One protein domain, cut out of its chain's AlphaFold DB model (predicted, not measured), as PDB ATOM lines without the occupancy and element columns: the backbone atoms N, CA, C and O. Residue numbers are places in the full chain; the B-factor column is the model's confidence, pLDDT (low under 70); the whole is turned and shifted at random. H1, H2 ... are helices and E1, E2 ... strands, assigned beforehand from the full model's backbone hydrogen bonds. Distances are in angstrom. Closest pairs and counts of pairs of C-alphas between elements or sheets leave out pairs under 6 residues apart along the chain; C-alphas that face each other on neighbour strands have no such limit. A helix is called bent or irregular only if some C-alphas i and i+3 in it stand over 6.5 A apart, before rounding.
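Overview. This is residues 2 to 107 of the 119 residues of an uncharacterized protein of Eggerthella lenta (UniProt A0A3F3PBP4). A strongly twisted sheet of four strands makes the middle layer, with H1 and the long H3 over one face and the short H2 on the other, where the sheet curls round it. The 106 printed residues have three named helices and four named strands, in the order H1 E1 H2 E2 E3 E4 H3. The sheet runs E1 E2 E3 E4, antiparallel; E2 E3 E4 form a meander, each strand the antiparallel neighbour of the one before. The class is mixed; the whole is compact, radius of gyration of the C-alphas 13.3 A, spans 43 by 30 by 21 A.

Arrangement. Start with H1, residues 3 to 16, 8.5 A over the sheet; its closest C-alpha to E2, residues 48 to 53, is that of Ser 7, 5.6 A from that of Pro 49. Beside E2 find E1, residues 24 to 26: N 24 and O 50 are 2.9 A apart. H2, residues 35 to 43, is on the opposite face; its closest C-alphas with E4, residues 72 to 77, are those of Ala 36 and Phe 76, 4.8 A. E3, residues 61 to 66, forms hairpins with E2, N 51 to O 64 2.9 A, and with E4, N 63 to O 75 2.9 A. H3, residues 85 to 107, touches H1 with residues 100 to 107 alone, closest C-alphas Ala 13 and Ala 103, 4.9 A. Every O i to N i+4 pair is within hydrogen-bond range in H1, 4 of 5 in H2, 17 of 19 in H3.

Along the chain. Find C-alpha 3 at (70.656, 128.645, 61.403); H1 runs 19.9 A from there. H3 runs 31.7 A to C-alpha 107 at (65.279, 137.577, 71.332), with a kink of 48 degrees near residue 92; it is irregular, C-alphas 88 and 91 being 7.4 A apart.

Size, cuts and confidence. The C-alphas of Asn 2 and Gly 83 are farthest apart, 43.0 A. The printed part has no cut, no link is long, and no printed residue is under 70 in pLDDT.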
ATOM      1  N   ASN A   2      73.954 131.247  64.017       92.75
ATOM      2  CA  ASN A   2      73.807 130.109  63.107       92.75
ATOM      3  C   ASN A   2      72.317 129.876  62.755       92.75
ATOM      4  O   ASN A   2      71.440 130.605  63.221       92.75
ATOM      5  N   ILE A   3      72.026 128.905  61.886       94.56
ATOM      6  CA  ILE A   3      70.656 128.645  61.403       94.56
ATOM      7  C   ILE A   3      69.717 128.215  62.536       94.56
ATOM      8  O   ILE A   3      68.584 128.695  62.587       94.56
ATOM      9  N   ASP A   4      70.178 127.363  63.449       95.12
ATOM     10  CA  ASP A   4      69.364 126.867  64.562       95.12
ATOM     11  C   ASP A   4      69.031 127.995  65.545       95.12
ATOM     12  O   ASP A   4      67.881 128.156  65.943       95.12
ATOM     13  N   GLU A   5      70.009 128.851  65.853       95.44
ATOM     14  CA  GLU A   5      69.828 130.052  66.675       95.44
ATOM     15  C   GLU A   5      68.824 131.015  66.041       95.44
ATOM     16  O   GLU A   5      67.886 131.459  66.697       95.44
ATOM     17  N   LYS A   6      68.973 131.297  64.740       96.06
ATOM     18  CA  LYS A   6      68.020 132.139  64.004       96.06
ATOM     19  C   LYS A   6      66.614 131.537  64.011       96.06
ATOM     20  O   LYS A   6      65.646 132.280  64.147       96.06
ATOM     21  N   SER A   7      66.499 130.216  63.875       97.19
ATOM     22  CA  SER A   7      65.212 129.514  63.895       97.19
ATOM     23  C   SER A   7      64.548 129.602  65.267       97.19
ATOM     24  O   SER A   7      63.372 129.946  65.348       97.19
ATOM     25  N   ALA A   8      65.305 129.364  66.341       96.69
ATOM     26  CA  ALA A   8      64.819 129.497  67.711       96.69
ATOM     27  C   ALA A   8      64.409 130.944  68.022       96.69
ATOM     28  O   ALA A   8      63.300 131.188  68.484       96.69
ATOM     29  N   ALA A   9      65.246 131.925  67.671       97.06
ATOM     30  CA  ALA A   9      64.943 133.336  67.900       97.06
ATOM     31  C   ALA A   9      63.690 133.806  67.137       97.06
ATOM     32  O   ALA A   9      62.917 134.602  67.669       97.06
ATOM     33  N   LEU A  10      63.476 133.320  65.903       97.56
ATOM     34  CA  LEU A  10      62.248 133.567  65.135       97.56
ATOM     35  C   LEU A  10      61.024 132.918  65.790       97.56
ATOM     36  O   LEU A  10      59.979 133.560  65.874       97.56
ATOM     37  N   HIS A  11      61.149 131.667  66.244       97.31
ATOM     38  CA  HIS A  11      60.081 130.953  66.944       97.31
ATOM     39  C   HIS A  11      59.640 131.725  68.191       97.31
ATOM     40  O   HIS A  11      58.453 132.008  68.357       97.31
ATOM     41  N   ASP A  12      60.595 132.099  69.041       97.31
ATOM     42  CA  ASP A  12      60.320 132.782  70.303       97.31
ATOM     43  C   ASP A  12      59.716 134.167  70.064       97.31
ATOM     44  O   ASP A  12      58.709 134.518  70.681       97.31
ATOM     45  N   ALA A  13      60.257 134.929  69.106       98.00
ATOM     46  CA  ALA A  13      59.707 136.229  68.730       98.00
ATOM     47  C   ALA A  13      58.261 136.109  68.221       98.00
ATOM     48  O   ALA A  13      57.390 136.867  68.646       98.00
ATOM     49  N   ALA A  14      57.974 135.108  67.381       97.50
ATOM     50  CA  ALA A  14      56.623 134.853  66.890       97.50
ATOM     51  C   ALA A  14      55.650 134.562  68.044       97.50
ATOM     52  O   ALA A  14      54.555 135.125  68.090       97.50
ATOM     53  N   ARG A  15      56.066 133.735  69.011       97.12
ATOM     54  CA  ARG A  15      55.267 133.406  70.201       97.12
ATOM     55  C   ARG A  15      55.018 134.622  71.091       97.12
ATOM     56  O   ARG A  15      53.893 134.781  71.563       97.12
ATOM     57  N   LEU A  16      56.016 135.487  71.282       96.31
ATOM     58  CA  LEU A  16      55.873 136.742  72.034       96.31
ATOM     59  C   LEU A  16      54.845 137.685  71.399       96.31
ATOM     60  O   LEU A  16      54.105 138.360  72.111       96.31
ATOM     61  N   CYS A  17      54.756 137.696  70.069       95.81
ATOM     62  CA  CYS A  17      53.772 138.484  69.329       95.81
ATOM     63  C   CYS A  17      52.404 137.798  69.175       95.81
ATOM     64  O   CYS A  17      51.525 138.337  68.505       95.81
ATOM     65  N   GLY A  18      52.199 136.621  69.777       93.88
ATOM     66  CA  GLY A  18      50.937 135.882  69.691       93.88
ATOM     67  C   GLY A  18      50.705 135.167  68.355       93.88
ATOM     68  O   GLY A  18      49.599 134.689  68.107       93.88
ATOM     69  N   PHE A  19      51.727 135.061  67.503       93.69
ATOM     70  CA  PHE A  19      51.679 134.236  66.299       93.69
ATOM     71  C   PHE A  19      51.911 132.755  66.631       93.69
ATOM     72  O   PHE A  19      52.369 132.379  67.719       93.69
ATOM     73  N   ASP A  20      51.608 131.880  65.671       93.12
ATOM     74  CA  ASP A  20      52.082 130.503  65.737       93.12
ATOM     75  C   ASP A  20      53.621 130.476  65.635       93.12
ATOM     76  O   ASP A  20      54.228 131.286  64.936       93.12
ATOM     77  N   GLY A  21      54.265 129.544  66.335       93.19
ATOM     78  CA  GLY A  21      55.728 129.428  66.352       93.19
ATOM     79  C   GLY A  21      56.317 128.675  65.154       93.19
ATOM     80  O   GLY A  21      57.469 128.251  65.221       93.19
ATOM     81  N   HIS A  22      55.553 128.412  64.087       96.06
ATOM     82  CA  HIS A  22      56.062 127.624  62.967       96.06
ATOM     83  C   HIS A  22      57.114 128.410  62.179       96.06
ATOM     84  O   HIS A  22      56.810 129.431  61.561       96.06
ATOM     85  N   VAL A  23      58.339 127.892  62.174       97.62
ATOM     86  CA  VAL A  23      59.458 128.400  61.381       97.62
ATOM     87  C   VAL A  23      59.772 127.385  60.293       97.62
ATOM     88  O   VAL A  23      59.869 126.185  60.549       97.62
ATOM     89  N   LYS A  24      59.947 127.884  59.073       97.50
ATOM     90  CA  LYS A  24      60.336 127.104  57.902       97.50
ATOM     91  C   LYS A  24      61.790 127.407  57.572       97.50
ATOM     92  O   LYS A  24      62.186 128.566  57.576       97.50
ATOM     93  N   VAL A  25      62.580 126.391  57.237       97.88
ATOM     94  CA  VAL A  25      63.942 126.583  56.717       97.88
ATOM     95  C   VAL A  25      63.915 126.416  55.205       97.88
ATOM     96  O   VAL A  25      63.590 125.341  54.710       97.88
ATOM     97  N   ILE A  26      64.248 127.480  54.474       97.25
ATOM     98  CA  ILE A  26      64.368 127.455  53.015       97.25
ATOM     99  C   ILE A  26      65.779 126.983  52.667       97.25
ATOM    100  O   ILE A  26      66.765 127.688  52.900       97.25
ATOM    101  N   THR A  27      65.863 125.790  52.093       97.25
ATOM    102  CA  THR A  27      67.098 125.118  51.674       97.25
ATOM    103  C   THR A  27      67.307 125.233  50.169       97.25
ATOM    104  O   THR A  27      68.440 125.404  49.712       97.25
ATOM    105  N   TYR A  28      66.222 125.224  49.394       95.81
ATOM    106  CA  TYR A  28      66.243 125.294  47.935       95.81
ATOM    107  C   TYR A  28      65.377 126.440  47.409       95.81
ATOM    108  O   TYR A  28      64.416 126.876  48.035       95.81
ATOM    109  N   LYS A  29      65.715 126.951  46.220       91.81
ATOM    110  CA  LYS A  29      65.001 128.093  45.627       91.81
ATOM    111  C   LYS A  29      63.523 127.786  45.351       91.81
ATOM    112  O   LYS A  29      62.676 128.650  45.539       91.81
ATOM    113  N   ASN A  30      63.210 126.560  44.934       93.38
ATOM    114  CA  ASN A  30      61.842 126.116  44.649       93.38
ATOM    115  C   ASN A  30      60.963 125.961  45.903       93.38
ATOM    116  O   ASN A  30      59.776 125.695  45.766       93.38
ATOM    117  N   GLU A  31      61.522 126.138  47.101       95.88
ATOM    118  CA  GLU A  31      60.765 126.186  48.352       95.88
ATOM    119  C   GLU A  31      60.268 127.602  48.671       95.88
ATOM    120  O   GLU A  31      59.524 127.766  49.628       95.88
ATOM    121  N   CYS A  32      60.646 128.629  47.900       94.94
ATOM    122  CA  CYS A  32      60.093 129.982  48.028       94.94
ATOM    123  C   CYS A  32      58.728 130.050  47.321       94.94
ATOM    124  O   CYS A  32      58.644 130.343  46.125       94.94
ATOM    125  N   PHE A  33      57.663 129.737  48.054       93.88
ATOM    126  CA  PHE A  33      56.299 129.633  47.543       93.88
ATOM    127  C   PHE A  33      55.566 130.974  47.520       93.88
ATOM    128  O   PHE A  33      54.723 131.175  46.649       93.88
ATOM    129  N   THR A  34      55.880 131.892  48.438       95.00
ATOM    130  CA  THR A  34      55.253 133.224  48.465       95.00
ATOM    131  C   THR A  34      56.144 134.272  47.801       95.00
ATOM    132  O   THR A  34      57.372 134.156  47.783       95.00
ATOM    133  N   HIS A  35      55.547 135.344  47.274       94.94
ATOM    134  CA  HIS A  35      56.326 136.473  46.752       94.94
ATOM    135  C   HIS A  35      57.156 137.152  47.853       94.94
ATOM    136  O   HIS A  35      58.279 137.581  47.594       94.94
ATOM    137  N   ALA A  36      56.664 137.189  49.095       97.38
ATOM    138  CA  ALA A  36      57.436 137.687  50.230       97.38
ATOM    139  C   ALA A  36      58.707 136.846  50.473       97.38
ATOM    140  O   ALA A  36      59.786 137.412  50.662       97.38
ATOM    141  N   GLU A  37      58.620 135.512  50.401       97.12
ATOM    142  CA  GLU A  37      59.793 134.626  50.472       97.12
ATOM    143  C   GLU A  37      60.765 134.872  49.314       97.12
ATOM    144  O   GLU A  37      61.975 134.901  49.527       97.12
ATOM    145  N   GLN A  38      60.256 135.097  48.101       96.19
ATOM    146  CA  GLN A  38      61.090 135.393  46.933       96.19
ATOM    147  C   GLN A  38      61.834 136.726  47.083       96.19
ATOM    148  O   GLN A  38      63.014 136.800  46.753       96.19
ATOM    149  N   ILE A  39      61.196 137.760  47.642       96.56
ATOM    150  CA  ILE A  39      61.877 139.017  47.989       96.56
ATOM    151  C   ILE A  39      62.982 138.743  49.016       96.56
ATOM    152  O   ILE A  39      64.115 139.171  48.810       96.56
ATOM    153  N   ALA A  40      62.694 137.987  50.081       96.38
ATOM    154  CA  ALA A  40      63.703 137.630  51.080       96.38
ATOM    155  C   ALA A  40      64.885 136.863  50.455       96.38
ATOM    156  O   ALA A  40      66.040 137.166  50.749       96.38
ATOM    157  N   GLU A  41      64.621 135.929  49.535       95.06
ATOM    158  CA  GLU A  41      65.645 135.153  48.821       95.06
ATOM    159  C   GLU A  41      66.657 136.042  48.090       95.06
ATOM    160  O   GLU A  41      67.839 135.707  48.059       95.06
ATOM    161  N   THR A  42      66.243 137.203  47.571       92.00
ATOM    162  CA  THR A  42      67.169 138.141  46.905       92.00
ATOM    163  C   THR A  42      68.220 138.741  47.840       92.00
ATOM    164  O   THR A  42      69.299 139.131  47.391       92.00
ATOM    165  N   HIS A  43      67.944 138.776  49.146       88.62
ATOM    166  CA  HIS A  43      68.837 139.331  50.163       88.62
ATOM    167  C   HIS A  43      69.601 138.247  50.938       88.62
ATOM    168  O   HIS A  43      70.588 138.536  51.624       88.62
ATOM    169  N   MET A  44      69.180 136.987  50.816       92.75
ATOM    170  CA  MET A  44      69.631 135.888  51.661       92.75
ATOM    171  C   MET A  44      70.486 134.867  50.917       92.75
ATOM    172  O   MET A  44      70.301 134.578  49.740       92.75
ATOM    173  N   ALA A  45      71.438 134.276  51.641       87.62
ATOM    174  CA  ALA A  45      72.066 133.030  51.216       87.62
ATOM    175  C   ALA A  45      71.311 131.857  51.852       87.62
ATOM    176  O   ALA A  45      70.936 131.928  53.021       87.62
ATOM    177  N   ARG A  46      71.099 130.785  51.086       92.12
ATOM    178  CA  ARG A  46      70.527 129.529  51.593       92.12
ATOM    179  C   ARG A  46      71.582 128.703  52.354       92.12
ATOM    180  O   ARG A  46      72.751 128.763  51.968       92.12
ATOM    181  N   PRO A  47      71.185 127.905  53.365       95.25
ATOM    182  CA  PRO A  47      69.836 127.826  53.928       95.25
ATOM    183  C   PRO A  47      69.526 129.029  54.830       95.25
ATOM    184  O   PRO A  47      70.423 129.555  55.488       95.25
ATOM    185  N   PHE A  48      68.261 129.446  54.892       96.44
ATOM    186  CA  PHE A  48      67.830 130.495  55.821       96.44
ATOM    187  C   PHE A  48      66.448 130.198  56.425       96.44
ATOM    188  O   PHE A  48      65.553 129.745  55.707       96.44
ATOM    189  N   PRO A  49      66.260 130.428  57.738       97.81
ATOM    190  CA  PRO A  49      64.963 130.273  58.375       97.81
ATOM    191  C   PRO A  49      64.076 131.498  58.155       97.81
ATOM    192  O   PRO A  49      64.557 132.635  58.148       97.81
ATOM    193  N   VAL A  50      62.777 131.250  58.018       98.06
ATOM    194  CA  VAL A  50      61.738 132.261  57.834       98.06
ATOM    195  C   VAL A  50      60.519 131.958  58.694       98.06
ATOM    196  O   VAL A  50      60.155 130.799  58.917       98.06
ATOM    197  N   LYS A  51      59.843 133.018  59.132       97.88
ATOM    198  CA  LYS A  51      58.500 132.950  59.703       97.88
ATOM    199  C   LYS A  51      57.538 133.659  58.759       97.88
ATOM    200  O   LYS A  51      57.616 134.872  58.595       97.88
ATOM    201  N   ASN A  52      56.617 132.904  58.168       96.88
ATOM    202  CA  ASN A  52      55.560 133.481  57.342       96.88
ATOM    203  C   ASN A  52      54.327 133.819  58.182       96.88
ATOM    204  O   ASN A  52      54.007 133.118  59.149       96.88
ATOM    205  N   SER A  53      53.626 134.873  57.781       93.75
ATOM    206  CA  SER A  53      52.333 135.257  58.340       93.75
ATOM    207  C   SER A  53      51.498 136.004  57.305       93.75
ATOM    208  O   SER A  53      52.037 136.668  56.422       93.75
ATOM    209  N   TYR A  54      50.181 135.937  57.466       91.12
ATOM    210  CA  TYR A  54      49.232 136.759  56.715       91.12
ATOM    211  C   TYR A  54      48.822 138.028  57.478       91.12
ATOM    212  O   TYR A  54      48.085 138.852  56.952       91.12
ATOM    213  N   LEU A  55      49.260 138.184  58.739       90.62
ATOM    214  CA  LEU A  55      48.946 139.328  59.613       90.62
ATOM    215  C   LEU A  55      47.448 139.684  59.665       90.62
ATOM    216  O   LEU A  55      47.070 140.847  59.784       90.62
ATOM    217  N   TYR A  56      46.591 138.662  59.580       87.56
ATOM    218  CA  TYR A  56      45.131 138.784  59.514       87.56
ATOM    219  C   TYR A  56      44.591 139.527  58.277       87.56
ATOM    220  O   TYR A  56      43.424 139.923  58.274       87.56
ATOM    221  N   CYS A  57      45.397 139.694  57.234       90.44
ATOM    222  CA  CYS A  57      44.973 140.116  55.905       90.44
ATOM    223  C   CYS A  57      44.717 138.886  55.016       90.44
ATOM    224  O   CYS A  57      45.309 137.829  55.213       90.44
ATOM    225  N   GLY A  58      43.826 139.008  54.035       89.12
ATOM    226  CA  GLY A  58      43.513 137.936  53.088       89.12
ATOM    227  C   GLY A  58      44.475 137.861  51.903       89.12
ATOM    228  O   GLY A  58      44.660 136.789  51.337       89.12
ATOM    229  N   THR A  59      45.080 138.987  51.515       90.31
ATOM    230  CA  THR A  59      45.921 139.083  50.306       90.31
ATOM    231  C   THR A  59      47.389 139.401  50.581       90.31
ATOM    232  O   THR A  59      48.170 139.511  49.636       90.31
ATOM    233  N   LEU A  60      47.764 139.595  51.846       92.25
ATOM    234  CA  LEU A  60      49.114 139.993  52.228       92.25
ATOM    235  C   LEU A  60      49.929 138.778  52.669       92.25
ATOM    236  O   LEU A  60      49.614 138.164  53.681       92.25
ATOM    237  N   ASP A  61      51.016 138.500  51.962       94.12
ATOM    238  CA  ASP A  61      52.072 137.605  52.421       94.12
ATOM    239  C   ASP A  61      53.141 138.420  53.150       94.12
ATOM    240  O   ASP A  61      53.621 139.432  52.628       94.12
ATOM    241  N   THR A  62      53.570 137.963  54.324       96.69
ATOM    242  CA  THR A  62      54.744 138.502  55.025       96.69
ATOM    243  C   THR A  62      55.724 137.395  55.369       96.69
ATOM    244  O   THR A  62      55.316 136.278  55.690       96.69
ATOM    245  N   CYS A  63      57.014 137.710  55.293       97.88
ATOM    246  CA  CYS A  63      58.117 136.806  55.580       97.88
ATOM    247  C   CYS A  63      59.128 137.520  56.484       97.88
ATOM    248  O   CYS A  63      59.776 138.487  56.077       97.88
ATOM    249  N   PHE A  64      59.248 137.041  57.720       98.38
ATOM    250  CA  PHE A  64      60.192 137.530  58.720       98.38
ATOM    251  C   PHE A  64      61.454 136.667  58.726       98.38
ATOM    252  O   PHE A  64      61.364 135.437  58.740       98.38
ATOM    253  N   TYR A  65      62.628 137.296  58.737       98.00
ATOM    254  CA  TYR A  65      63.920 136.609  58.674       98.00
ATOM    255  C   TYR A  65      65.046 137.451  59.286       98.00
ATOM    256  O   TYR A  65      64.901 138.652  59.490       98.00
ATOM    257  N   TYR A  66      66.191 136.819  59.557       96.88
ATOM    258  CA  TYR A  66      67.418 137.525  59.931       96.88
ATOM    259  C   TYR A  66      68.402 137.549  58.775       96.88
ATOM    260  O   TYR A  66      68.788 136.476  58.292       96.88
ATOM    261  N   ASP A  67      68.885 138.733  58.407       94.12
ATOM    262  CA  ASP A  67      69.872 138.888  57.340       94.12
ATOM    263  C   ASP A  67      71.262 138.305  57.685       94.12
ATOM    264  O   ASP A  67      71.469 137.648  58.717       94.12
ATOM    265  N   LYS A  68      72.243 138.497  56.798       89.38
ATOM    266  CA  LYS A  68      73.620 138.008  56.999       89.38
ATOM    267  C   LYS A  68      74.316 138.660  58.202       89.38
ATOM    268  O   LYS A  68      75.148 138.014  58.834       89.38
ATOM    269  N   GLU A  69      73.938 139.884  58.547       90.88
ATOM    270  CA  GLU A  69      74.454 140.648  59.689       90.88
ATOM    271  C   GLU A  69      73.657 140.380  60.979       90.88
ATOM    272  O   GLU A  69      74.090 140.738  62.075       90.88
ATOM    273  N   ASN A  70      72.584 139.591  60.877       91.88
ATOM    274  CA  ASN A  70      71.625 139.266  61.932       91.88
ATOM    275  C   ASN A  70      70.688 140.422  62.297       91.88
ATOM    276  O   ASN A  70      70.169 140.449  63.413       91.88
ATOM    277  N   ASN A  71      70.442 141.338  61.364       94.94
ATOM    278  CA  ASN A  71      69.385 142.328  61.509       94.94
ATOM    279  C   ASN A  71      68.023 141.651  61.325       94.94
ATOM    280  O   ASN A  71      67.872 140.763  60.479       94.94
ATOM    281  N   ALA A  72      67.037 142.059  62.124       97.62
ATOM    282  CA  ALA A  72      65.657 141.622  61.960       97.62
ATOM    283  C   ALA A  72      65.055 142.267  60.704       97.62
ATOM    284  O   ALA A  72      65.059 143.491  60.560       97.62
ATOM    285  N   CYS A  73      64.528 141.448  59.798       97.94
ATOM    286  CA  CYS A  73      63.980 141.889  58.522       97.94
ATOM    287  C   CYS A  73      62.580 141.317  58.291       97.94
ATOM    288  O   CYS A  73      62.238 140.232  58.763       97.94
ATOM    289  N   CYS A  74      61.782 142.053  57.520       98.06
ATOM    290  CA  CYS A  74      60.487 141.611  57.027       98.06
ATOM    291  C   CYS A  74      60.361 142.019  55.562       98.06
ATOM    292  O   CYS A  74      60.470 143.203  55.238       98.06
ATOM    293  N   SER A  75      60.079 141.060  54.689       97.56
ATOM    294  CA  SER A  75      59.547 141.328  53.355       97.56
ATOM    295  C   SER A  75      58.038 141.110  53.367       97.56
ATOM    296  O   SER A  75      57.514 140.296  54.131       97.56
ATOM    297  N   PHE A  76      57.315 141.850  52.534       95.06
ATOM    298  CA  PHE A  76      55.875 141.690  52.386       95.06
ATOM    299  C   PHE A  76      55.446 141.946  50.944       95.06
ATOM    300  O   PHE A  76      56.076 142.719  50.221       95.06
ATOM    301  N   SER A  77      54.367 141.296  50.527       95.31
ATOM    302  CA  SER A  77      53.769 141.452  49.203       95.31
ATOM    303  C   SER A  77      52.264 141.260  49.293       95.31
ATOM    304  O   SER A  77      51.809 140.336  49.959       95.31
ATOM    305  N   GLY A  78      51.482 142.095  48.617       92.25
ATOM    306  CA  GLY A  78      50.028 141.950  48.602       92.25
ATOM    307  C   GLY A  78      49.333 143.014  47.763       92.25
ATOM    308  O   GLY A  78      49.967 143.958  47.287       92.25
ATOM    309  N   LEU A  79      48.020 142.855  47.590       91.94
ATOM    310  CA  LEU A  79      47.164 143.788  46.860       91.94
ATOM    311  C   LEU A  79      46.146 144.416  47.810       91.94
ATOM    312  O   LEU A  79      45.176 143.780  48.209       91.94
ATOM    313  N   VAL A  80      46.297 145.706  48.083       92.88
ATOM    314  CA  VAL A  80      45.343 146.444  48.914       92.88
ATOM    315  C   VAL A  80      44.416 147.262  48.023       92.88
ATOM    316  O   VAL A  80      44.865 148.063  47.204       92.88
ATOM    317  N   ARG A  81      43.104 147.076  48.189       94.56
ATOM    318  CA  ARG A  81      42.066 147.857  47.504       94.56
ATOM    319  C   ARG A  81      41.366 148.754  48.515       94.56
ATOM    320  O   ARG A  81      40.961 148.270  49.564       94.56
ATOM    321  N   TYR A  82      41.172 150.029  48.184       95.56
ATOM    322  CA  TYR A  82      40.413 150.953  49.031       95.56
ATOM    323  C   TYR A  82      39.042 150.370  49.416       95.56
ATOM    324  O   TYR A  82      38.318 149.868  48.554       95.56
ATOM    325  N   GLY A  83      38.717 150.420  50.710       92.62
ATOM    326  CA  GLY A  83      37.475 149.872  51.266       92.62
ATOM    327  C   GLY A  83      37.432 148.345  51.414       92.62
ATOM    328  O   GLY A  83      36.371 147.806  51.711       92.62
ATOM    329  N   SER A  84      38.538 147.622  51.191       94.19
ATOM    330  CA  SER A  84      38.618 146.196  51.532       94.19
ATOM    331  C   SER A  84      38.935 145.982  53.015       94.19
ATOM    332  O   SER A  84      39.513 146.847  53.671       94.19
ATOM    333  N   GLY A  85      38.643 144.784  53.534       93.25
ATOM    334  CA  GLY A  85      39.040 144.418  54.899       93.25
ATOM    335  C   GLY A  85      40.557 144.480  55.127       93.25
ATOM    336  O   GLY A  85      40.998 144.828  56.217       93.25
ATOM    337  N   ASP A  86      41.363 144.218  54.092       92.25
ATOM    338  CA  ASP A  86      42.820 144.381  54.164       92.25
ATOM    339  C   ASP A  86      43.213 145.858  54.280       92.25
ATOM    340  O   ASP A  86      44.089 146.189  55.074       92.25
ATOM    341  N   TYR A  87      42.533 146.751  53.547       94.88
ATOM    342  CA  TYR A  87      42.753 148.197  53.633       94.88
ATOM    343  C   TYR A  87      42.488 148.733  55.041       94.88
ATOM    344  O   TYR A  87      43.320 149.457  55.586       94.88
ATOM    345  N   GLU A  88      41.382 148.325  55.662       95.06
ATOM    346  CA  GLU A  88      41.032 148.729  57.031       95.06
ATOM    347  C   GLU A  88      42.045 148.234  58.075       95.06
ATOM    348  O   GLU A  88      42.238 148.864  59.114       95.06
ATOM    349  N   ARG A  89      42.725 147.117  57.796       94.12
ATOM    350  CA  ARG A  89      43.687 146.489  58.712       94.12
ATOM    351  C   ARG A  89      45.111 147.004  58.565       94.12
ATOM    352  O   ARG A  89      45.917 146.722  59.445       94.12
ATOM    353  N   MET A  90      45.427 147.792  57.534       92.69
ATOM    354  CA  MET A  90      46.806 148.214  57.241       92.69
ATOM    355  C   MET A  90      47.521 148.886  58.419       92.69
ATOM    356  O   MET A  90      48.714 148.654  58.613       92.69
ATOM    357  N   GLY A  91      46.808 149.680  59.226       93.94
ATOM    358  CA  GLY A  91      47.373 150.272  60.444       93.94
ATOM    359  C   GLY A  91      47.815 149.203  61.447       93.94
ATOM    360  O   GLY A  91      48.970 149.185  61.870       93.94
ATOM    361  N   THR A  92      46.926 148.258  61.758       94.81
ATOM    362  CA  THR A  92      47.218 147.112  62.631       94.81
ATOM    363  C   THR A  92      48.330 146.234  62.060       94.81
ATOM    364  O   THR A  92      49.229 145.837  62.794       94.81
ATOM    365  N   THR A  93      48.315 145.967  60.753       94.62
ATOM    366  CA  THR A  93      49.358 145.210  60.051       94.62
ATOM    367  C   THR A  93      50.730 145.848  60.250       94.62
ATOM    368  O   THR A  93      51.675 145.157  60.622       94.62
ATOM    369  N   ALA A  94      50.845 147.168  60.071       95.00
ATOM    370  CA  ALA A  94      52.099 147.883  60.292       95.00
ATOM    371  C   ALA A  94      52.576 147.761  61.749       95.00
ATOM    372  O   ALA A  94      53.752 147.481  61.987       95.00
ATOM    373  N   SER A  95      51.669 147.896  62.723       96.81
ATOM    374  CA  SER A  95      51.996 147.709  64.143       96.81
ATOM    375  C   SER A  95      52.449 146.283  64.463       96.81
ATOM    376  O   SER A  95      53.395 146.104  65.226       96.81
ATOM    377  N   LEU A  96      51.828 145.264  63.861       97.00
ATOM    378  CA  LEU A  96      52.219 143.864  64.041       97.00
ATOM    379  C   LEU A  96      53.604 143.573  63.452       97.00
ATOM    380  O   LEU A  96      54.399 142.884  64.089       97.00
ATOM    381  N   VAL A  97      53.925 144.131  62.278       97.56
ATOM    382  CA  VAL A  97      55.278 144.043  61.703       97.56
ATOM    383  C   VAL A  97      56.299 144.690  62.637       97.56
ATOM    384  O   VAL A  97      57.319 144.077  62.939       97.56
ATOM    385  N   GLN A  98      56.023 145.901  63.132       98.00
ATOM    386  CA  GLN A  98      56.914 146.600  64.062       98.00
ATOM    387  C   GLN A  98      57.139 145.802  65.350       98.00
ATOM    388  O   GLN A  98      58.282 145.643  65.776       98.00
ATOM    389  N   ALA A  99      56.068 145.266  65.940       97.94
ATOM    390  CA  ALA A  99      56.148 144.445  67.143       97.94
ATOM    391  C   ALA A  99      56.992 143.185  66.912       97.94
ATOM    392  O   ALA A  99      57.853 142.871  67.733       97.94
ATOM    393  N   MET A 100      56.800 142.507  65.777       98.12
ATOM    394  CA  MET A 100      57.565 141.311  65.426       98.12
ATOM    395  C   MET A 100      59.048 141.615  65.218       98.12
ATOM    396  O   MET A 100      59.898 140.922  65.770       98.12
ATOM    397  N   LEU A 101      59.378 142.678  64.479       98.44
ATOM    398  CA  LEU A 101      60.767 143.089  64.262       98.44
ATOM    399  C   LEU A 101      61.464 143.471  65.574       98.44
ATOM    400  O   LEU A 101      62.621 143.110  65.784       98.44
ATOM    401  N   PHE A 102      60.756 144.156  66.475       98.25
ATOM    402  CA  PHE A 102      61.268 144.460  67.808       98.25
ATOM    403  C   PHE A 102      61.488 143.186  68.636       98.25
ATOM    404  O   PHE A 102      62.553 143.016  69.226       98.25
ATOM    405  N   ALA A 103      60.518 142.268  68.650       98.19
ATOM    406  CA  ALA A 103      60.640 141.002  69.367       98.19
ATOM    407  C   ALA A 103      61.825 140.173  68.853       98.19
ATOM    408  O   ALA A 103      62.566 139.618  69.657       98.19
ATOM    409  N   MET A 104      62.048 140.150  67.537       98.06
ATOM    410  CA  MET A 104      63.213 139.516  66.917       98.06
ATOM    411  C   MET A 104      64.537 140.131  67.398       98.06
ATOM    412  O   MET A 104      65.457 139.422  67.798       98.06
ATOM    413  N   ASP A 105      64.649 141.459  67.409       97.00
ATOM    414  CA  ASP A 105      65.859 142.126  67.903       97.00
ATOM    415  C   ASP A 105      66.136 141.801  69.385       97.00
ATOM    416  O   ASP A 105      67.274 141.502  69.762       97.00
ATOM    417  N   VAL A 106      65.092 141.781  70.220       95.44
ATOM    418  CA  VAL A 106      65.202 141.430  71.642       95.44
ATOM    419  C   VAL A 106      65.619 139.969  71.830       95.44
ATOM    420  O   VAL A 106      66.582 139.710  72.555       95.44
ATOM    421  N   THR A 107      64.960 139.009  71.169       93.56
ATOM    422  CA  THR A 107      65.279 137.577  71.332       93.56
ATOM    423  C   THR A 107      66.695 137.257  70.864       93.56
ATOM    424  O   THR A 107      67.432 136.557  71.563       93.56
TER     425      THR A 107